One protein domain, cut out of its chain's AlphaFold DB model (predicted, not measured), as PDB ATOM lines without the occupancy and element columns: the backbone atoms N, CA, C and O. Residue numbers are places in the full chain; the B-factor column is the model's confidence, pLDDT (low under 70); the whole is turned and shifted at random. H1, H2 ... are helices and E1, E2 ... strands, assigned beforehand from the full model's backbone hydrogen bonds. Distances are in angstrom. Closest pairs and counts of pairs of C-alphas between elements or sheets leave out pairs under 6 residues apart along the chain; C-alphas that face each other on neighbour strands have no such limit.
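AT A GLANCE: This is residues 369 to 519 of the 863 residues of the protein "AA_TRNA_LIGASE_II domain-containing protein" of Amorphotheca resinae ATCC 22711 (UniProt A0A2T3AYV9). A small antiparallel sheet forms the core, with the longest helix, H6, lying along one face and the short H1 crossing the opposite face. H2 packs on the sheet at its E3 edge, H5 only grazes the sheet, and loop residues 491 to 496 stick out. The printed part has 151 residues, in the order E1 H1 E2 H2 H3 E3 H4 H5 E4 H6; the four strands lie E1 - E2 - E4 - E3. The class is mixed, helices and strands; the whole is compact and rounded, with a radius of gyration of the C-alphas of 14.7 A and spans of 38 by 35 by 31 A.

HOW THE PARTS SIT: The inner strands E2, residues 394 to 400, and E4, residues 481 to 487, are antiparallel at 160 degrees; N 396 and O 485 are 2.9 A apart, within hydrogen-bond range. Edge strand E1, residues 372 to 374, is antiparallel to E2, with N 397 and O 373 at 2.8 A. Edge strand E3, residues 434 to 437, is antiparallel to E4, with N 434 and O 484 at 2.8 A. H6, residues 498 to 512, is on the sheet at a height of 10.4 A, over E2 and only just over E4, with 3 C-alphas; it runs along the strands, at 12 degrees to E2 on the local plane. Its closest C-alphas to E4 are those of Leu 499 and Gln 485, 6.1 A. H1, residues 381 to 387, is on the opposite face at a height of 9.6 A, across the strands at 83 degrees to E4 on the local plane. H2, residues 406 to 418, is on the sheet too, with Ser 406 and Ile 437 of E3 as closest C-alphas, 6.8 A. H2 and H6 are close but not clearly touching, at a steep tilt of 63 degrees, opposite ways; their closest C-alphas, Phe 416 and Phe 506, are 7.4 A apart. E2, H2, H3 and E3 form a split strand-helix-strand unit, two strands running the same way with E4 between them, its crossover right-handed; H3 is residues 423 to 426. H4, residues 443 to 446, is only just not on the sheet, with 4 pairs of C-alphas within 10 A. H5, residues 452 to 465, only grazes the sheet with residues 458 to 465. In H1, H2, H5 and H6 every O i to N i+4 pair is within hydrogen-bond range; H3 and H4 are too short for one.

IN THESE COORDINATES: E1 begins at C-alpha 372 (120.072, 196.995, 44.147), and H6 ends at C-alpha 512 (102.446, 206.841, 53.920). From first to last C-alpha H6 measures 21.3 A, H5 20.2 A, E2 20.1 A, E4 19.8 A and H2 18.0 A.

THE WHOLE: The C-alphas of Arg 441 and Gly 494, the two farthest apart, are 41.0 A apart. The printed part has no cut, and the link H5 to E4 is long, with 15 residues. Mean pLDDT of the printed part is 89.1; residues 466 to 473 and 518 to 519 are under 70.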
ATOM      1  N   PRO A 369     113.389 197.580  52.285       85.25
ATOM      2  CA  PRO A 369     113.643 196.216  51.842       85.25
ATOM      3  C   PRO A 369     114.208 196.169  50.416       85.25
ATOM      4  O   PRO A 369     114.059 197.111  49.629       85.25
ATOM      5  N   GLY A 370     114.847 195.044  50.091       87.44
ATOM      6  CA  GLY A 370     115.416 194.774  48.768       87.44
ATOM      7  C   GLY A 370     116.727 195.522  48.505       87.44
ATOM      8  O   GLY A 370     116.888 196.688  48.878       87.44
ATOM      9  N   LEU A 371     117.673 194.839  47.859       91.44
ATOM     10  CA  LEU A 371     118.953 195.406  47.429       91.44
ATOM     11  C   LEU A 371     118.887 195.821  45.955       91.44
ATOM     12  O   LEU A 371     118.008 195.389  45.207       91.44
ATOM     13  N   ILE A 372     119.822 196.673  45.549       93.81
ATOM     14  CA  ILE A 372     120.072 196.995  44.147       93.81
ATOM     15  C   ILE A 372     120.974 195.917  43.542       93.81
ATOM     16  O   ILE A 372     121.987 195.529  44.127       93.81
ATOM     17  N   HIS A 373     120.611 195.460  42.347       93.56
ATOM     18  CA  HIS A 373     121.361 194.484  41.569       93.56
ATOM     19  C   HIS A 373     121.678 195.030  40.179       93.56
ATOM     20  O   HIS A 373     120.804 195.578  39.510       93.56
ATOM     21  N   ARG A 374     122.910 194.836  39.703       94.69
ATOM     22  CA  ARG A 374     123.241 195.085  38.296       94.69
ATOM     23  C   ARG A 374     122.652 193.991  37.418       94.69
ATOM     24  O   ARG A 374     122.846 192.812  37.696       94.69
ATOM     25  N   ILE A 375     121.968 194.394  36.354       95.44
ATOM     26  CA  ILE A 375     121.264 193.505  35.424       95.44
ATOM     27  C   ILE A 375     121.570 193.823  33.953       95.44
ATOM     28  O   ILE A 375     121.005 193.209  33.056       95.44
ATOM     29  N   ASP A 376     122.476 194.758  33.664       94.19
ATOM     30  CA  ASP A 376     122.854 195.112  32.289       94.19
ATOM     31  C   ASP A 376     123.262 193.902  31.437       94.19
ATOM     32  O   ASP A 376     122.901 193.835  30.261       94.19
ATOM     33  N   HIS A 377     123.940 192.926  32.041       93.44
ATOM     34  CA  HIS A 377     124.417 191.706  31.391       93.44
ATOM     35  C   HIS A 377     123.308 190.703  31.035       93.44
ATOM     36  O   HIS A 377     123.514 189.902  30.126       93.44
ATOM     37  N   ILE A 378     122.145 190.756  31.699       93.81
ATOM     38  CA  ILE A 378     121.007 189.864  31.411       93.81
ATOM     39  C   ILE A 378     119.989 190.498  30.455       93.81
ATOM     40  O   ILE A 378     119.199 189.795  29.836       93.81
ATOM     41  N   LEU A 379     119.972 191.829  30.325       93.19
ATOM     42  CA  LEU A 379     118.947 192.524  29.546       93.19
ATOM     43  C   LEU A 379     119.137 192.366  28.026       93.19
ATOM     44  O   LEU A 379     120.249 192.558  27.521       93.19
ATOM     45  N   PRO A 380     118.054 192.141  27.254       92.75
ATOM     46  CA  PRO A 380     118.138 192.150  25.799       92.75
ATOM     47  C   PRO A 380     118.463 193.557  25.280       92.75
ATOM     48  O   PRO A 380     118.023 194.568  25.837       92.75
ATOM     49  N   ALA A 381     119.194 193.632  24.162       89.06
ATOM     50  CA  ALA A 381     119.617 194.903  23.564       89.06
ATOM     51  C   ALA A 381     118.437 195.838  23.238       89.06
ATOM     52  O   ALA A 381     118.555 197.051  23.398       89.06
ATOM     53  N   SER A 382     117.288 195.274  22.851       90.25
ATOM     54  CA  SER A 382     116.058 196.026  22.591       90.25
ATOM     55  C   SER A 382     115.533 196.748  23.833       90.25
ATOM     56  O   SER A 382     115.176 197.919  23.744       90.25
ATOM     57  N   LEU A 383     115.512 196.090  24.997       90.56
ATOM     58  CA  LEU A 383     115.063 196.709  26.246       90.56
ATOM     59  C   LEU A 383     116.064 197.760  26.736       90.56
ATOM     60  O   LEU A 383     115.642 198.837  27.145       90.56
ATOM     61  N   ARG A 384     117.374 197.502  26.620       91.06
ATOM     62  CA  ARG A 384     118.403 198.504  26.956       91.06
ATOM     63  C   ARG A 384     118.254 199.779  26.121       91.06
ATOM     64  O   ARG A 384     118.235 200.860  26.695       91.06
ATOM     65  N   GLY A 385     118.057 199.650  24.806       88.75
ATOM     66  CA  GLY A 385     117.862 200.799  23.913       88.75
ATOM     67  C   GLY A 385     116.538 201.551  24.112       88.75
ATOM     68  O   GLY A 385     116.443 202.715  23.748       88.75
ATOM     69  N   MET A 386     115.514 200.916  24.699       90.50
ATOM     70  CA  MET A 386     114.275 201.607  25.090       90.50
ATOM     71  C   MET A 386     114.407 202.372  26.412       90.50
ATOM     72  O   MET A 386     113.668 203.329  26.625       90.50
ATOM     73  N   LEU A 387     115.294 201.934  27.309       91.75
ATOM     74  CA  LEU A 387     115.497 202.565  28.614       91.75
ATOM     75  C   LEU A 387     116.307 203.853  28.517       91.75
ATOM     76  O   LEU A 387     116.030 204.794  29.252       91.75
ATOM     77  N   THR A 388     117.329 203.874  27.663       93.88
ATOM     78  CA  THR A 388     118.300 204.965  27.615       93.88
ATOM     79  C   THR A 388     118.957 205.090  26.246       93.88
ATOM     80  O   THR A 388     119.061 204.114  25.502       93.88
ATOM     81  N   SER A 389     119.435 206.295  25.938       92.31
ATOM     82  CA  SER A 389     120.304 206.580  24.794       92.31
ATOM     83  C   SER A 389     121.797 206.436  25.109       92.31
ATOM     84  O   SER A 389     122.609 206.595  24.202       92.31
ATOM     85  N   ILE A 390     122.170 206.170  26.366       93.19
ATOM     86  CA  ILE A 390     123.569 206.018  26.784       93.19
ATOM     87  C   ILE A 390     124.207 204.827  26.059       93.19
ATOM     88  O   ILE A 390     123.650 203.726  26.026       93.19
ATOM     89  N   GLU A 391     125.405 205.038  25.515       88.62
ATOM     90  CA  GLU A 391     126.216 203.972  24.935       88.62
ATOM     91  C   GLU A 391     126.839 203.118  26.052       88.62
ATOM     92  O   GLU A 391     127.485 203.633  26.960       88.62
ATOM     93  N   ASN A 392     126.629 201.797  26.001       90.31
ATOM     94  CA  ASN A 392     127.095 200.836  27.012       90.31
ATOM     95  C   ASN A 392     126.705 201.195  28.473       90.31
ATOM     96  O   ASN A 392     127.584 201.384  29.320       90.31
ATOM     97  N   PRO A 393     125.401 201.280  28.798       94.81
ATOM     98  CA  PRO A 393     124.946 201.698  30.119       94.81
ATOM     99  C   PRO A 393     125.103 200.589  31.163       94.81
ATOM    100  O   PRO A 393     124.917 199.403  30.876       94.81
ATOM    101  N   ILE A 394     125.310 200.989  32.417       95.75
ATOM    102  CA  ILE A 394     124.988 200.126  33.555       95.75
ATOM    103  C   ILE A 394     123.480 200.209  33.778       95.75
ATOM    104  O   ILE A 394     122.920 201.300  33.854       95.75
ATOM    105  N   VAL A 395     122.820 199.060  33.915       96.38
ATOM    106  CA  VAL A 395     121.398 198.983  34.255       96.38
ATOM    107  C   VAL A 395     121.260 198.273  35.585       96.38
ATOM    108  O   VAL A 395     121.695 197.134  35.755       96.38
ATOM    109  N   GLU A 396     120.651 198.970  36.530       96.31
ATOM    110  CA  GLU A 396     120.448 198.519  37.897       96.31
ATOM    111  C   GLU A 396     118.965 198.256  38.138       96.31
ATOM    112  O   GLU A 396     118.103 198.944  37.591       96.31
ATOM    113  N   ALA A 397     118.673 197.255  38.960       95.62
ATOM    114  CA  ALA A 397     117.334 196.840  39.325       95.62
ATOM    115  C   ALA A 397     117.147 196.866  40.836       95.62
ATOM    116  O   ALA A 397     118.004 196.396  41.582       95.62
ATOM    117  N   TRP A 398     115.994 197.356  41.272       94.75
ATOM    118  CA  TRP A 398     115.535 197.267  42.649       94.75
ATOM    119  C   TRP A 398     114.120 196.706  42.666       94.75
ATOM    120  O   TRP A 398     113.220 197.239  42.010       94.75
ATOM    121  N   LYS A 399     113.935 195.626  43.420       92.94
ATOM    122  CA  LYS A 399     112.629 195.030  43.671       92.94
ATOM    123  C   LYS A 399     112.136 195.424  45.064       92.94
ATOM    124  O   LYS A 399     112.916 195.610  46.000       92.94
ATOM    125  N   VAL A 400     110.828 195.635  45.161       90.62
ATOM    126  CA  VAL A 400     110.146 195.970  46.406       90.62
ATOM    127  C   VAL A 400     108.798 195.273  46.478       90.62
ATOM    128  O   VAL A 400     107.985 195.334  45.550       90.62
ATOM    129  N   ARG A 401     108.560 194.636  47.621       88.62
ATOM    130  CA  ARG A 401     107.278 194.033  47.963       88.62
ATOM    131  C   ARG A 401     106.314 195.068  48.514       88.62
ATOM    132  O   ARG A 401     106.678 195.848  49.394       88.62
ATOM    133  N   LEU A 402     105.082 195.038  48.017       87.81
ATOM    134  CA  LEU A 402     103.954 195.763  48.592       87.81
ATOM    135  C   LEU A 402     103.018 194.772  49.291       87.81
ATOM    136  O   LEU A 402     102.827 193.656  48.819       87.81
ATOM    137  N   ASP A 403     102.370 195.201  50.370       82.38
ATOM    138  CA  ASP A 403     101.418 194.398  51.153       82.38
ATOM    139  C   ASP A 403     100.073 194.184  50.423       82.38
ATOM    140  O   ASP A 403      99.106 193.665  50.989       82.38
ATOM    141  N   SER A 404      99.972 194.621  49.167       81.50
ATOM    142  CA  SER A 404      98.758 194.603  48.361       81.50
ATOM    143  C   SER A 404      98.948 193.822  47.058       81.50
ATOM    144  O   SER A 404     100.045 193.705  46.524       81.50
ATOM    145  N   GLY A 405      97.859 193.249  46.536       86.19
ATOM    146  CA  GLY A 405      97.918 192.469  45.296       86.19
ATOM    147  C   GLY A 405      98.126 193.334  44.045       86.19
ATOM    148  O   GLY A 405      97.783 194.519  44.023       86.19
ATOM    149  N   SER A 406      98.571 192.701  42.954       86.88
ATOM    150  CA  SER A 406      98.935 193.295  41.649       86.88
ATOM    151  C   SER A 406      98.083 194.476  41.149       86.88
ATOM    152  O   SER A 406      98.618 195.460  40.635       86.88
ATOM    153  N   LYS A 407      96.751 194.427  41.294       87.94
ATOM    154  CA  LYS A 407      95.849 195.520  40.878       87.94
ATOM    155  C   LYS A 407      96.009 196.789  41.720       87.94
ATOM    156  O   LYS A 407      95.955 197.887  41.166       87.94
ATOM    157  N   ILE A 408      96.155 196.638  43.035       89.25
ATOM    158  CA  ILE A 408      96.318 197.758  43.971       89.25
ATOM    159  C   ILE A 408      97.722 198.333  43.804       89.25
ATOM    160  O   ILE A 408      97.831 199.538  43.575       89.25
ATOM    161  N   SER A 409      98.750 197.475  43.752       90.75
ATOM    162  CA  SER A 409     100.129 197.861  43.433       90.75
ATOM    163  C   SER A 409     100.197 198.682  42.151       90.75
ATOM    164  O   SER A 409     100.772 199.762  42.141       90.75
ATOM    165  N   LYS A 410      99.522 198.244  41.078       92.50
ATOM    166  CA  LYS A 410      99.479 198.994  39.813       92.50
ATOM    167  C   LYS A 410      98.875 200.380  39.963       92.50
ATOM    168  O   LYS A 410      99.440 201.339  39.450       92.50
ATOM    169  N   LYS A 411      97.740 200.496  40.650       94.12
ATOM    170  CA  LYS A 411      97.094 201.794  40.861       94.12
ATOM    171  C   LYS A 411      97.991 202.733  41.673       94.12
ATOM    172  O   LYS A 411      98.104 203.900  41.314       94.12
ATOM    173  N   PHE A 412      98.619 202.217  42.729       94.44
ATOM    174  CA  PHE A 412      99.542 202.969  43.572       94.44
ATOM    175  C   PHE A 412     100.775 203.432  42.787       94.44
ATOM    176  O   PHE A 412     101.057 204.623  42.744       94.44
ATOM    177  N   VAL A 413     101.454 202.514  42.093       94.69
ATOM    178  CA  VAL A 413     102.648 202.808  41.289       94.69
ATOM    179  C   VAL A 413     102.352 203.852  40.218       94.69
ATOM    180  O   VAL A 413     103.117 204.797  40.083       94.69
ATOM    181  N   THR A 414     101.237 203.735  39.486       94.56
ATOM    182  CA  THR A 414     100.837 204.764  38.513       94.56
ATOM    183  C   THR A 414     100.579 206.107  39.202       94.56
ATOM    184  O   THR A 414     101.103 207.117  38.754       94.56
ATOM    185  N   GLY A 415      99.862 206.124  40.330       95.56
ATOM    186  CA  GLY A 415      99.618 207.355  41.091       95.56
ATOM    187  C   GLY A 415     100.902 208.030  41.585       95.56
ATOM    188  O   GLY A 415     101.046 209.243  41.448       95.56
ATOM    189  N   PHE A 416     101.861 207.254  42.097       95.62
ATOM    190  CA  PHE A 416     103.182 207.757  42.474       95.62
ATOM    191  C   PHE A 416     103.948 208.264  41.252       95.62
ATOM    192  O   PHE A 416     104.454 209.382  41.272       95.62
ATOM    193  N   MET A 417     104.002 207.485  40.170       95.06
ATOM    194  CA  MET A 417     104.719 207.873  38.959       95.06
ATOM    195  C   MET A 417     104.083 209.061  38.244       95.06
ATOM    196  O   MET A 417     104.799 209.684  37.482       95.06
ATOM    197  N   ASP A 418     102.828 209.433  38.504       94.31
ATOM    198  CA  ASP A 418     102.191 210.652  37.976       94.31
ATOM    199  C   ASP A 418     102.350 211.872  38.908       94.31
ATOM    200  O   ASP A 418     102.040 213.004  38.529       94.31
ATOM    201  N   SER A 419     102.855 211.667  40.128       93.94
ATOM    202  CA  SER A 419     103.001 212.711  41.148       93.94
ATOM    203  C   SER A 419     104.065 213.763  40.799       93.94
ATOM    204  O   SER A 419     104.893 213.583  39.894       93.94
ATOM    205  N   ALA A 420     104.060 214.883  41.530       91.75
ATOM    206  CA  ALA A 420     105.091 215.913  41.402       91.75
ATOM    207  C   ALA A 420     106.439 215.421  41.951       91.75
ATOM    208  O   ALA A 420     107.488 215.759  41.410       91.75
ATOM    209  N   GLU A 421     106.401 214.583  42.982       89.00
ATOM    210  CA  GLU A 421     107.557 213.968  43.624       89.00
ATOM    211  C   GLU A 421     108.326 213.077  42.645       89.00
ATOM    212  O   GLU A 421     109.550 213.101  42.630       89.00
ATOM    213  N   ALA A 422     107.626 212.350  41.768       92.69
ATOM    214  CA  ALA A 422     108.270 211.489  40.779       92.69
ATOM    215  C   ALA A 422     108.752 212.219  39.507       92.69
ATOM    216  O   ALA A 422     109.293 211.583  38.599       92.69
ATOM    217  N   ALA A 423     108.566 213.543  39.412       92.94
ATOM    218  CA  ALA A 423     108.916 214.307  38.215       92.94
ATOM    219  C   ALA A 423     110.420 214.273  37.904       92.94
ATOM    220  O   ALA A 423     110.785 214.243  36.730       92.94
ATOM    221  N   GLU A 424     111.281 214.238  38.927       93.25
ATOM    222  CA  GLU A 424     112.735 214.132  38.732       93.25
ATOM    223  C   GLU A 424     113.144 212.799  38.090       93.25
ATOM    224  O   GLU A 424     114.052 212.771  37.267       93.25
ATOM    225  N   PHE A 425     112.429 211.709  38.392       94.62
ATOM    226  CA  PHE A 425     112.720 210.384  37.839       94.62
ATOM    227  C   PHE A 425     112.172 210.236  36.419       94.62
ATOM    228  O   PHE A 425     112.827 209.663  35.556       94.62
ATOM    229  N   ARG A 426     110.974 210.775  36.150       92.94
ATOM    230  CA  ARG A 426     110.376 210.753  34.804       92.94
ATOM    231  C   ARG A 426     111.178 211.557  33.787       92.94
ATOM    232  O   ARG A 426     111.261 211.157  32.634       92.94
ATOM    233  N   ASN A 427     111.730 212.686  34.221       91.75
ATOM    234  CA  ASN A 427     112.483 213.607  33.373       91.75
ATOM    235  C   ASN A 427     114.000 213.410  33.515       91.75
ATOM    236  O   ASN A 427     114.760 214.341  33.254       91.75
ATOM    237  N   ASN A 428     114.434 212.233  33.970       91.12
ATOM    238  CA  ASN A 428     115.848 211.921  34.081       91.12
ATOM    239  C   ASN A 428     116.500 211.959  32.682       91.12
ATOM    240  O   ASN A 428     116.021 211.239  31.799       91.12
ATOM    241  N   PRO A 429     117.564 212.755  32.460       86.50
ATOM    242  CA  PRO A 429     118.263 212.807  31.172       86.50
ATOM    243  C   PRO A 429     118.789 211.439  30.719       86.50
ATOM    244  O   PRO A 429     118.757 211.143  29.528       86.50
ATOM    245  N   ASP A 430     119.163 210.573  31.663       90.19
ATOM    246  CA  ASP A 430     119.670 209.223  31.378       90.19
ATOM    247  C   ASP A 430     118.559 208.233  30.993       90.19
ATOM    248  O   ASP A 430     118.829 207.058  30.731       90.19
ATOM    249  N   GLY A 431     117.303 208.682  30.976       91.81
ATOM    250  CA  GLY A 431     116.122 207.877  30.699       91.81
ATOM    251  C   GLY A 431     115.256 207.639  31.936       91.81
ATOM    252  O   GLY A 431     115.747 207.480  33.059       91.81
ATOM    253  N   ALA A 432     113.941 207.613  31.715       93.56
ATOM    254  CA  ALA A 432     112.955 207.338  32.754       93.56
ATOM    255  C   ALA A 432     113.082 205.894  33.284       93.56
ATOM    256  O   ALA A 432     113.437 204.988  32.523       93.56
ATOM    257  N   PRO A 433     112.739 205.637  34.560       95.94
ATOM    258  CA  PRO A 433     112.820 204.295  35.116       95.94
ATOM    259  C   PRO A 433     111.833 203.350  34.423       95.94
ATOM    260  O   PRO A 433     110.652 203.665  34.247       95.94
ATOM    261  N   GLY A 434     112.301 202.149  34.087       95.62
ATOM    262  CA  GLY A 434     111.438 201.044  33.692       95.62
ATOM    263  C   GLY A 434     110.729 200.478  34.920       95.62
ATOM    264  O   GLY A 434     111.367 200.210  35.936       95.62
ATOM    265  N   VAL A 435     109.410 200.292  34.836       96.25
ATOM    266  CA  VAL A 435     108.588 199.848  35.972       96.25
ATOM    267  C   VAL A 435     107.779 198.619  35.589       96.25
ATOM    268  O   VAL A 435     106.948 198.663  34.678       96.25
ATOM    269  N   PHE A 436     107.991 197.524  36.312       95.38
ATOM    270  CA  PHE A 436     107.341 196.240  36.073       95.38
ATOM    271  C   PHE A 436     106.628 195.779  37.335       95.38
ATOM    272  O   PHE A 436     107.138 195.929  38.439       95.38
ATOM    273  N   ILE A 437     105.428 195.229  37.169       94.38
ATOM    274  CA  ILE A 437     104.617 194.728  38.281       94.38
ATOM    275  C   ILE A 437     104.372 193.259  38.038       94.38
ATOM    276  O   ILE A 437     103.806 192.896  36.998       94.38
ATOM    277  N   PHE A 438     104.776 192.454  39.009       93.62
ATOM    278  CA  PHE A 438     104.639 191.018  38.949       93.62
ATOM    279  C   PHE A 438     103.163 190.624  39.086       93.62
ATOM    280  O   PHE A 438     102.476 190.970  40.054       93.62
ATOM    281  N   ASP A 439     102.647 189.943  38.070       93.31
ATOM    282  CA  ASP A 439     101.261 189.492  37.975       93.31
ATOM    283  C   ASP A 439     101.237 188.122  37.284       93.31
ATOM    284  O   ASP A 439     101.374 188.065  36.056       93.31
ATOM    285  N   PRO A 440     101.014 187.025  38.034       90.75
ATOM    286  CA  PRO A 440     101.005 185.661  37.496       90.75
ATOM    287  C   PRO A 440     100.004 185.434  36.353       90.75
ATOM    288  O   PRO A 440     100.071 184.433  35.647       90.75
ATOM    289  N   ARG A 441      99.044 186.349  36.156       92.25
ATOM    290  CA  ARG A 441      98.037 186.270  35.087       92.25
ATOM    291  C   ARG A 441      98.526 186.841  33.752       92.25
ATOM    292  O   ARG A 441      97.795 186.753  32.764       92.25
ATOM    293  N   LYS A 442      99.704 187.472  33.705       91.88
ATOM    294  CA  LYS A 442     100.268 188.109  32.502       91.88
ATOM    295  C   LYS A 442     101.376 187.265  31.859       91.88
ATOM    296  O   LYS A 442     101.987 186.445  32.538       91.88
ATOM    297  N   PRO A 443     101.685 187.486  30.564       91.31
ATOM    298  CA  PRO A 443     102.821 186.842  29.907       91.31
ATOM    299  C   PRO A 443     104.134 187.116  30.647       91.31
ATOM    300  O   PRO A 443     104.407 188.269  31.000       91.31
ATOM    301  N   LEU A 444     104.917 186.054  30.875       90.81
ATOM    302  CA  LEU A 444     106.129 186.071  31.710       90.81
ATOM    303  C   LEU A 444     105.908 186.806  33.041       90.81
ATOM    304  O   LEU A 444     106.741 187.596  33.469       90.81
ATOM    305  N   GLU A 445     104.724 186.633  33.633       92.81
ATOM    306  CA  GLU A 445     104.352 187.184  34.941       92.81
ATOM    307  C   GLU A 445     104.447 188.721  35.008       92.81
ATOM    308  O   GLU A 445     104.597 189.317  36.068       92.81
ATOM    309  N   GLY A 446     104.343 189.390  33.853       90.00
ATOM    310  CA  GLY A 446     104.495 190.841  33.719       90.00
ATOM    311  C   GLY A 446     105.859 191.286  33.179       90.00
ATOM    312  O   GLY A 446     105.964 192.414  32.697       90.00
ATOM    313  N   LEU A 447     106.854 190.397  33.131       92.56
ATOM    314  CA  LEU A 447     108.220 190.648  32.648       92.56
ATOM    315  C   LEU A 447     108.399 190.401  31.141       92.56
ATOM    316  O   LEU A 447     109.516 190.249  30.662       92.56
ATOM    317  N   HIS A 448     107.320 190.389  30.357       91.25
ATOM    318  CA  HIS A 448     107.360 190.135  28.908       91.25
ATOM    319  C   HIS A 448     108.418 190.941  28.122       91.25
ATOM    320  O   HIS A 448     108.968 190.420  27.155       91.25
ATOM    321  N   ALA A 449     108.734 192.174  28.540       91.00
ATOM    322  CA  ALA A 449     109.751 193.014  27.896       91.00
ATOM    323  C   ALA A 449     111.196 192.502  28.077       91.00
ATOM    324  O   ALA A 449     112.063 192.858  27.284       91.00
ATOM    325  N   PHE A 450     111.454 191.673  29.094       92.75
ATOM    326  CA  PHE A 450     112.752 191.030  29.313       92.75
ATOM    327  C   PHE A 450     112.977 189.876  28.322       92.75
ATOM    328  O   PHE A 450     114.110 189.586  27.955       92.75
ATOM    329  N   GLY A 451     111.910 189.233  27.838       92.12
ATOM    330  CA  GLY A 451     112.017 187.957  27.129       92.12
ATOM    331  C   GLY A 451     112.262 186.784  28.086       92.12
ATOM    332  O   GLY A 451     112.523 186.977  29.271       92.12
ATOM    333  N   PHE A 452     112.122 185.555  27.579       90.75
ATOM    334  CA  PHE A 452     112.127 184.341  28.408       90.75
ATOM    335  C   PHE A 452     113.448 184.157  29.172       90.75
ATOM    336  O   PHE A 452     113.434 184.048  30.393       90.75
ATOM    337  N   GLU A 453     114.578 184.198  28.462       91.50
ATOM    338  CA  GLU A 453     115.909 183.957  29.031       91.50
ATOM    339  C   GLU A 453     116.286 184.993  30.103       91.50
ATOM    340  O   GLU A 453     116.673 184.629  31.210       91.50
ATOM    341  N   ALA A 454     116.111 186.287  29.819       92.31
ATOM    342  CA  ALA A 454     116.451 187.336  30.776       92.31
ATOM    343  C   ALA A 454     115.517 187.348  31.996       92.31
ATOM    344  O   ALA A 454     115.958 187.666  33.099       92.31
ATOM    345  N   ALA A 455     114.231 187.010  31.824       91.88
ATOM    346  CA  ALA A 455     113.296 186.896  32.941       91.88
ATOM    347  C   ALA A 455     113.667 185.724  33.867       91.88
ATOM    348  O   ALA A 455     113.659 185.893  35.084       91.88
ATOM    349  N   GLU A 456     114.046 184.572  33.305       91.81
ATOM    350  CA  GLU A 456     114.521 183.414  34.073       91.81
ATOM    351  C   GLU A 456     115.821 183.736  34.825       91.81
ATOM    352  O   GLU A 456     115.908 183.509  36.033       91.81
ATOM    353  N   GLN A 457     116.801 184.351  34.153       93.19
ATOM    354  CA  GLN A 457     118.060 184.777  34.780       93.19
ATOM    355  C   GLN A 457     117.839 185.814  35.889       93.19
ATOM    356  O   GLN A 457     118.482 185.742  36.934       93.19
ATOM    357  N   LEU A 458     116.903 186.754  35.703       91.69
ATOM    358  CA  LEU A 458     116.530 187.718  36.737       91.69
ATOM    359  C   LEU A 458     115.935 187.014  37.963       91.69
ATOM    360  O   LEU A 458     116.320 187.315  39.089       91.69
ATOM    361  N   GLN A 459     115.001 186.082  37.767       89.44
ATOM    362  CA  GLN A 459     114.400 185.344  38.880       89.44
ATOM    363  C   GLN A 459     115.442 184.490  39.617       89.44
ATOM    364  O   GLN A 459     115.453 184.491  40.848       89.44
ATOM    365  N   ALA A 460     116.354 183.841  38.888       89.44
ATOM    366  CA  ALA A 460     117.470 183.094  39.465       89.44
ATOM    367  C   ALA A 460     118.402 183.996  40.293       89.44
ATOM    368  O   ALA A 460     118.743 183.642  41.416       89.44
ATOM    369  N   LEU A 461     118.732 185.196  39.801       88.94
ATOM    370  CA  LEU A 461     119.554 186.172  40.526       88.94
ATOM    371  C   LEU A 461     118.958 186.535  41.896       88.94
ATOM    372  O   LEU A 461     119.675 186.573  42.897       88.94
ATOM    373  N   TYR A 462     117.647 186.786  41.958       87.31
ATOM    374  CA  TYR A 462     116.964 187.077  43.226       87.31
ATOM    375  C   TYR A 462     116.839 185.830  44.117       87.31
ATOM    376  O   TYR A 462     116.968 185.941  45.339       87.31
ATOM    377  N   ALA A 463     116.655 184.644  43.529       84.50
ATOM    378  CA  ALA A 463     116.624 183.387  44.271       84.50
ATOM    379  C   ALA A 463     117.986 183.054  44.907       84.50
ATOM    380  O   ALA A 463     118.028 182.637  46.062       84.50
ATOM    381  N   ASP A 464     119.096 183.307  44.213       79.88
ATOM    382  CA  ASP A 464     120.452 183.121  44.746       79.88
ATOM    383  C   ASP A 464     120.778 184.153  45.835       79.88
ATOM    384  O   ASP A 464     121.422 183.837  46.843       79.88
ATOM    385  N   ALA A 465     120.262 185.380  45.699       72.94
ATOM    386  CA  ALA A 465     120.394 186.418  46.717       72.94
ATOM    387  C   ALA A 465     119.719 186.043  48.056       72.94
ATOM    388  O   ALA A 465     120.073 186.619  49.087       72.94
ATOM    389  N   ALA A 466     118.824 185.041  48.080       62.22
ATOM    390  CA  ALA A 466     118.155 184.527  49.283       62.22
ATOM    391  C   ALA A 466     119.102 184.026  50.379       62.22
ATOM    392  O   ALA A 466     118.698 183.919  51.536       62.22
ATOM    393  N   ALA A 467     120.345 183.690  50.027       56.78
ATOM    394  CA  ALA A 467     121.347 183.238  50.985       56.78
ATOM    395  C   ALA A 467     121.878 184.370  51.890       56.78
ATOM    396  O   ALA A 467     122.514 184.081  52.907       56.78
ATOM    397  N   SER A 468     121.634 185.645  51.551       60.19
ATOM    398  CA  SER A 468     122.036 186.771  52.400       60.19
ATOM    399  C   SER A 468     121.052 186.983  53.562       60.19
ATOM    400  O   SER A 468     119.845 187.061  53.327       60.19
ATOM    401  N   PRO A 469     121.536 187.209  54.802       57.47
ATOM    402  CA  PRO A 469     120.706 187.649  55.931       57.47
ATOM    403  C   PRO A 469     119.915 188.943  55.672       57.47
ATOM    404  O   PRO A 469     118.998 189.268  56.422       57.47
ATOM    405  N   GLU A 470     120.296 189.707  54.645       56.91
ATOM    406  CA  GLU A 470     119.717 191.003  54.275       56.91
ATOM    407  C   GLU A 470     118.617 190.885  53.213       56.91
ATOM    408  O   GLU A 470     117.918 191.862  52.936       56.91
ATOM    409  N   ALA A 471     118.467 189.711  52.596       59.78
ATOM    410  CA  ALA A 471     117.541 189.497  51.498       59.78
ATOM    411  C   ALA A 471     116.132 189.201  52.026       59.78
ATOM    412  O   ALA A 471     115.738 188.056  52.226       59.78
ATOM    413  N   THR A 472     115.335 190.252  52.202       60.50
ATOM    414  CA  THR A 472     113.889 190.133  52.465       60.50
ATOM    415  C   THR A 472     113.077 189.825  51.203       60.50
ATOM    416  O   THR A 472     111.852 189.832  51.254       60.50
ATOM    417  N   ASP A 473     113.745 189.633  50.062       63.97
ATOM    418  CA  ASP A 473     113.155 189.841  48.743       63.97
ATOM    419  C   ASP A 473     113.595 188.793  47.706       63.97
ATOM    420  O   ASP A 473     113.834 189.087  46.540       63.97
ATOM    421  N   SER A 474     113.749 187.541  48.132       70.75
ATOM    422  CA  SER A 474     114.347 186.466  47.329       70.75
ATOM    423  C   SER A 474     113.451 185.873  46.241       70.75
ATOM    424  O   SER A 474     113.938 185.376  45.232       70.75
ATOM    425  N   GLN A 475     112.134 185.917  46.421       80.44
ATOM    426  CA  GLN A 475     111.165 185.360  45.471       80.44
ATOM    427  C   GLN A 475     110.269 186.462  44.932       80.44
ATOM    428  O   GLN A 475     110.047 187.453  45.621       80.44
ATOM    429  N   PHE A 476     109.789 186.328  43.699       87.56
ATOM    430  CA  PHE A 476     108.780 187.232  43.152       87.56
ATOM    431  C   PHE A 476     107.383 186.746  43.547       87.56
ATOM    432  O   PHE A 476     107.050 185.578  43.357       87.56
ATOM    433  N   GLU A 477     106.570 187.645  44.089       88.94
ATOM    434  CA  GLU A 477     105.185 187.396  44.491       88.94
ATOM    435  C   GLU A 477     104.214 188.346  43.777       88.94
ATOM    436  O   GLU A 477     104.597 189.402  43.268       88.94
ATOM    437  N   GLU A 478     102.930 187.964  43.701       91.12
ATOM    438  CA  GLU A 478     101.902 188.795  43.061       91.12
ATOM    439  C   GLU A 478     101.845 190.181  43.720       91.12
ATOM    440  O   GLU A 478     101.468 190.305  44.881       91.12
ATOM    441  N   GLY A 479     102.107 191.232  42.939       89.38
ATOM    442  CA  GLY A 479     102.102 192.611  43.425       89.38
ATOM    443  C   GLY A 479     103.474 193.212  43.701       89.38
ATOM    444  O   GLY A 479     103.526 194.431  43.887       89.38
ATOM    445  N   ASP A 480     104.550 192.421  43.639       92.12
ATOM    446  CA  ASP A 480     105.920 192.932  43.693       92.12
ATOM    447  C   ASP A 480     106.178 193.912  42.541       92.12
ATOM    448  O   ASP A 480     105.701 193.738  41.410       92.12
ATOM    449  N   VAL A 481     106.950 194.956  42.834       94.31
ATOM    450  CA  VAL A 481     107.310 196.005  41.880       94.31
ATOM    451  C   VAL A 481     108.810 195.950  41.634       94.31
ATOM    452  O   VAL A 481     109.601 195.963  42.573       94.31
ATOM    453  N   LEU A 482     109.198 195.907  40.365       95.38
ATOM    454  CA  LEU A 482     110.581 195.964  39.915       95.38
ATOM    455  C   LEU A 482     110.811 197.288  39.189       95.38
ATOM    456  O   LEU A 482     110.196 197.555  38.152       95.38
ATOM    457  N   PHE A 483     111.725 198.086  39.721       96.81
ATOM    458  CA  PHE A 483     112.255 199.273  39.069       96.81
ATOM    459  C   PHE A 483     113.588 198.937  38.418       96.81
ATOM    460  O   PHE A 483     114.425 198.288  39.044       96.81
ATOM    461  N   ILE A 484     113.797 199.407  37.191       97.12
ATOM    462  CA  ILE A 484     115.094 199.353  36.519       97.12
ATOM    463  C   ILE A 484     115.485 200.745  36.034       97.12
ATOM    464  O   ILE A 484     114.651 201.481  35.510       97.12
ATOM    465  N   GLN A 485     116.746 201.112  36.219       96.75
ATOM    466  CA  GLN A 485     117.269 202.424  35.855       96.75
ATOM    467  C   GLN A 485     118.636 202.261  35.204       96.75
ATOM    468  O   GLN A 485     119.501 201.559  35.730       96.75
ATOM    469  N   ALA A 486     118.818 202.916  34.062       95.69
ATOM    470  CA  ALA A 486     120.117 203.029  33.427       95.69
ATOM    471  C   ALA A 486     120.906 204.202  34.018       95.69
ATOM    472  O   ALA A 486     120.319 205.205  34.433       95.69
ATOM    473  N   ARG A 487     122.228 204.061  34.036       93.38
ATOM    474  CA  ARG A 487     123.195 205.115  34.336       93.38
ATOM    475  C   ARG A 487     124.453 204.911  33.504       93.38
ATOM    476  O   ARG A 487     124.711 203.808  33.008       93.38
ATOM    477  N   GLU A 488     125.267 205.951  33.415       91.19
ATOM    478  CA  GLU A 488     126.577 205.863  32.782       91.19
ATOM    479  C   GLU A 488     127.464 204.797  33.439       91.19
ATOM    480  O   GLU A 488     127.407 204.542  34.653       91.19
ATOM    481  N   ASN A 489     128.304 204.169  32.616       91.50
ATOM    482  CA  ASN A 489     129.271 203.163  33.045       91.50
ATOM    483  C   ASN A 489     130.522 203.819  33.644       91.50
ATOM    484  O   ASN A 489     131.638 203.662  33.157       91.50
ATOM    485  N   VAL A 490     130.291 204.574  34.714       87.50
ATOM    486  CA  VAL A 490     131.309 205.238  35.522       87.50
ATOM    487  C   VAL A 490     131.298 204.679  36.950       87.50
ATOM    488  O   VAL A 490     130.264 204.158  37.409       87.50
ATOM    489  N   PRO A 491     132.434 204.741  37.671       85.31
ATOM    490  CA  PRO A 491     132.468 204.453  39.100       85.31
ATOM    491  C   PRO A 491     131.437 205.288  39.862       85.31
ATOM    492  O   PRO A 491     131.079 206.386  39.445       85.31
ATOM    493  N   HIS A 492     130.950 204.773  40.991       88.31
ATOM    494  CA  HIS A 492     130.040 205.550  41.828       88.31
ATOM    495  C   HIS A 492     130.733 206.817  42.338       88.31
ATOM    496  O   HIS A 492     131.785 206.735  42.971       88.31
ATOM    497  N   THR A 493     130.101 207.959  42.089       81.88
ATOM    498  CA  THR A 493     130.497 209.276  42.585       81.88
ATOM    499  C   THR A 493     129.329 209.930  43.327       81.88
ATOM    500  O   THR A 493     128.156 209.586  43.139       81.88
ATOM    501  N   GLY A 494     129.646 210.871  44.220       84.75
ATOM    502  CA  GLY A 494     128.646 211.628  44.975       84.75
ATOM    503  C   GLY A 494     127.876 210.800  46.013       84.75
ATOM    504  O   GLY A 494     128.303 209.725  46.430       84.75
ATOM    505  N   GLY A 495     126.737 211.331  46.474       86.94
ATOM    506  CA  GLY A 495     126.021 210.766  47.629       86.94
ATOM    507  C   GLY A 495     124.811 209.878  47.318       86.94
ATOM    508  O   GLY A 495     124.308 209.175  48.195       86.94
ATOM    509  N   SER A 496     124.260 209.908  46.101       92.88
ATOM    510  CA  SER A 496     123.147 209.017  45.727       92.88
ATOM    511  C   SER A 496     123.006 208.853  44.221       92.88
ATOM    512  O   SER A 496     123.067 209.845  43.495       92.88
ATOM    513  N   THR A 497     122.709 207.630  43.780       94.62
ATOM    514  CA  THR A 497     122.302 207.325  42.402       94.62
ATOM    515  C   THR A 497     120.834 207.690  42.171       94.62
ATOM    516  O   THR A 497     120.062 207.849  43.123       94.62
ATOM    517  N   MET A 498     120.418 207.795  40.902       94.31
ATOM    518  CA  MET A 498     119.013 208.055  40.565       94.31
ATOM    519  C   MET A 498     118.084 206.966  41.124       94.31
ATOM    520  O   MET A 498     117.061 207.273  41.738       94.31
ATOM    521  N   LEU A 499     118.482 205.693  41.004       96.19
ATOM    522  CA  LEU A 499     117.721 204.572  41.556       96.19
ATOM    523  C   LEU A 499     117.665 204.605  43.092       96.19
ATOM    524  O   LEU A 499     116.616 204.318  43.664       96.19
ATOM    525  N   GLY A 500     118.746 205.008  43.768       96.19
ATOM    526  CA  GLY A 500     118.754 205.179  45.224       96.19
ATOM    527  C   GLY A 500     117.788 206.265  45.710       96.19
ATOM    528  O   GLY A 500     117.077 206.071  46.701       96.19
ATOM    529  N   ARG A 501     117.690 207.388  44.984       96.00
ATOM    530  CA  ARG A 501     116.707 208.451  45.270       96.00
ATOM    531  C   ARG A 501     115.273 207.976  45.035       96.00
ATOM    532  O   ARG A 501     114.426 208.173  45.908       96.00
ATOM    533  N   LEU A 502     115.021 207.294  43.913       96.50
ATOM    534  CA  LEU A 502     113.720 206.694  43.600       96.50
ATOM    535  C   LEU A 502     113.297 205.699  44.685       96.50
ATOM    536  O   LEU A 502     112.162 205.744  45.155       96.50
ATOM    537  N   ARG A 503     114.228 204.854  45.133       95.12
ATOM    538  CA  ARG A 503     114.025 203.871  46.201       95.12
ATOM    539  C   ARG A 503     113.534 204.516  47.493       95.12
ATOM    540  O   ARG A 503     112.530 204.081  48.057       95.12
ATOM    541  N   LEU A 504     114.182 205.595  47.930       94.38
ATOM    542  CA  LEU A 504     113.766 206.345  49.117       94.38
ATOM    543  C   LEU A 504     112.406 207.036  48.927       94.38
ATOM    544  O   LEU A 504     111.544 206.950  49.806       94.38
ATOM    545  N   ALA A 505     112.203 207.719  47.798       95.06
ATOM    546  CA  ALA A 505     110.965 208.445  47.510       95.06
ATOM    547  C   ALA A 505     109.753 207.503  47.439       95.06
ATOM    548  O   ALA A 505     108.742 207.738  48.106       95.06
ATOM    549  N   PHE A 506     109.886 206.399  46.698       95.06
ATOM    550  CA  PHE A 506     108.844 205.388  46.548       95.06
ATOM    551  C   PHE A 506     108.517 204.719  47.881       95.06
ATOM    552  O   PHE A 506     107.347 204.612  48.241       95.06
ATOM    553  N   PHE A 507     109.532 204.318  48.655       92.38
ATOM    554  CA  PHE A 507     109.310 203.692  49.958       92.38
ATOM    555  C   PHE A 507     108.577 204.624  50.931       92.38
ATOM    556  O   PHE A 507     107.655 204.196  51.625       92.38
ATOM    557  N   ASN A 508     108.928 205.913  50.958       91.56
ATOM    558  CA  ASN A 508     108.234 206.894  51.791       91.56
ATOM    559  C   ASN A 508     106.762 207.061  51.390       91.56
ATOM    560  O   ASN A 508     105.897 207.076  52.273       91.56
ATOM    561  N   ALA A 509     106.469 207.126  50.087       93.06
ATOM    562  CA  ALA A 509     105.100 207.176  49.579       93.06
ATOM    563  C   ALA A 509     104.324 205.900  49.947       93.06
ATOM    564  O   ALA A 509     103.245 205.979  50.538       93.06
ATOM    565  N   ALA A 510     104.918 204.727  49.708       91.31
ATOM    566  CA  ALA A 510     104.306 203.432  49.991       91.31
ATOM    567  C   ALA A 510     103.995 203.275  51.486       91.31
ATOM    568  O   ALA A 510     102.898 202.862  51.861       91.31
ATOM    569  N   ARG A 511     104.912 203.703  52.358       88.94
ATOM    570  CA  ARG A 511     104.704 203.725  53.809       88.94
ATOM    571  C   ARG A 511     103.579 204.676  54.219       88.94
ATOM    572  O   ARG A 511     102.800 204.344  55.109       88.94
ATOM    573  N   SER A 512     103.488 205.853  53.599       88.00
ATOM    574  CA  SER A 512     102.446 206.841  53.920       88.00
ATOM    575  C   SER A 512     101.033 206.353  53.576       88.00
ATOM    576  O   SER A 512     100.085 206.682  54.287       88.00
ATOM    577  N   GLU A 513     100.909 205.503  52.553       89.12
ATOM    578  CA  GLU A 513      99.652 204.880  52.123       89.12
ATOM    579  C   GLU A 513      99.419 203.481  52.723       89.12
ATOM    580  O   GLU A 513      98.472 202.787  52.342       89.12
ATOM    581  N   GLY A 514     100.275 203.044  53.655       86.75
ATOM    582  CA  GLY A 514     100.172 201.733  54.299       86.75
ATOM    583  C   GLY A 514     100.362 200.552  53.341       86.75
ATOM    584  O   GLY A 514      99.833 199.477  53.602       86.75
ATOM    585  N   GLN A 515     101.076 200.755  52.229       84.19
ATOM    586  CA  GLN A 515     101.398 199.722  51.237       84.19
ATOM    587  C   GLN A 515     102.622 198.886  51.619       84.19
ATOM    588  O   GLN A 515     102.878 197.880  50.973       84.19
ATOM    589  N   VAL A 516     103.391 199.302  52.627       81.62
ATOM    590  CA  VAL A 516     104.513 198.530  53.172       81.62
ATOM    591  C   VAL A 516     104.493 198.629  54.694       81.62
ATOM    592  O   VAL A 516     104.510 199.730  55.255       81.62
ATOM    593  N   THR A 517     104.504 197.479  55.359       70.19
ATOM    594  CA  THR A 517     104.675 197.334  56.805       70.19
ATOM    595  C   THR A 517     106.078 196.790  57.089       70.19
ATOM    596  O   THR A 517     106.458 195.722  56.629       70.19
ATOM    597  N   GLY A 518     106.903 197.555  57.812       64.62
ATOM    598  CA  GLY A 518     108.313 197.212  58.052       64.62
ATOM    599  C   GLY A 518     108.730 197.360  59.513       64.62
ATOM    600  O   GLY A 518     108.054 198.033  60.294       64.62
ATOM    601  N   ASP A 519     109.862 196.751  59.882       67.50
ATOM    602  CA  ASP A 519     110.493 196.979  61.185       67.50
ATOM    603  C   ASP A 519     110.999 198.428  61.256       67.50
ATOM    604  O   ASP A 519     111.960 198.816  60.595       67.50
TER     605      ASP A 519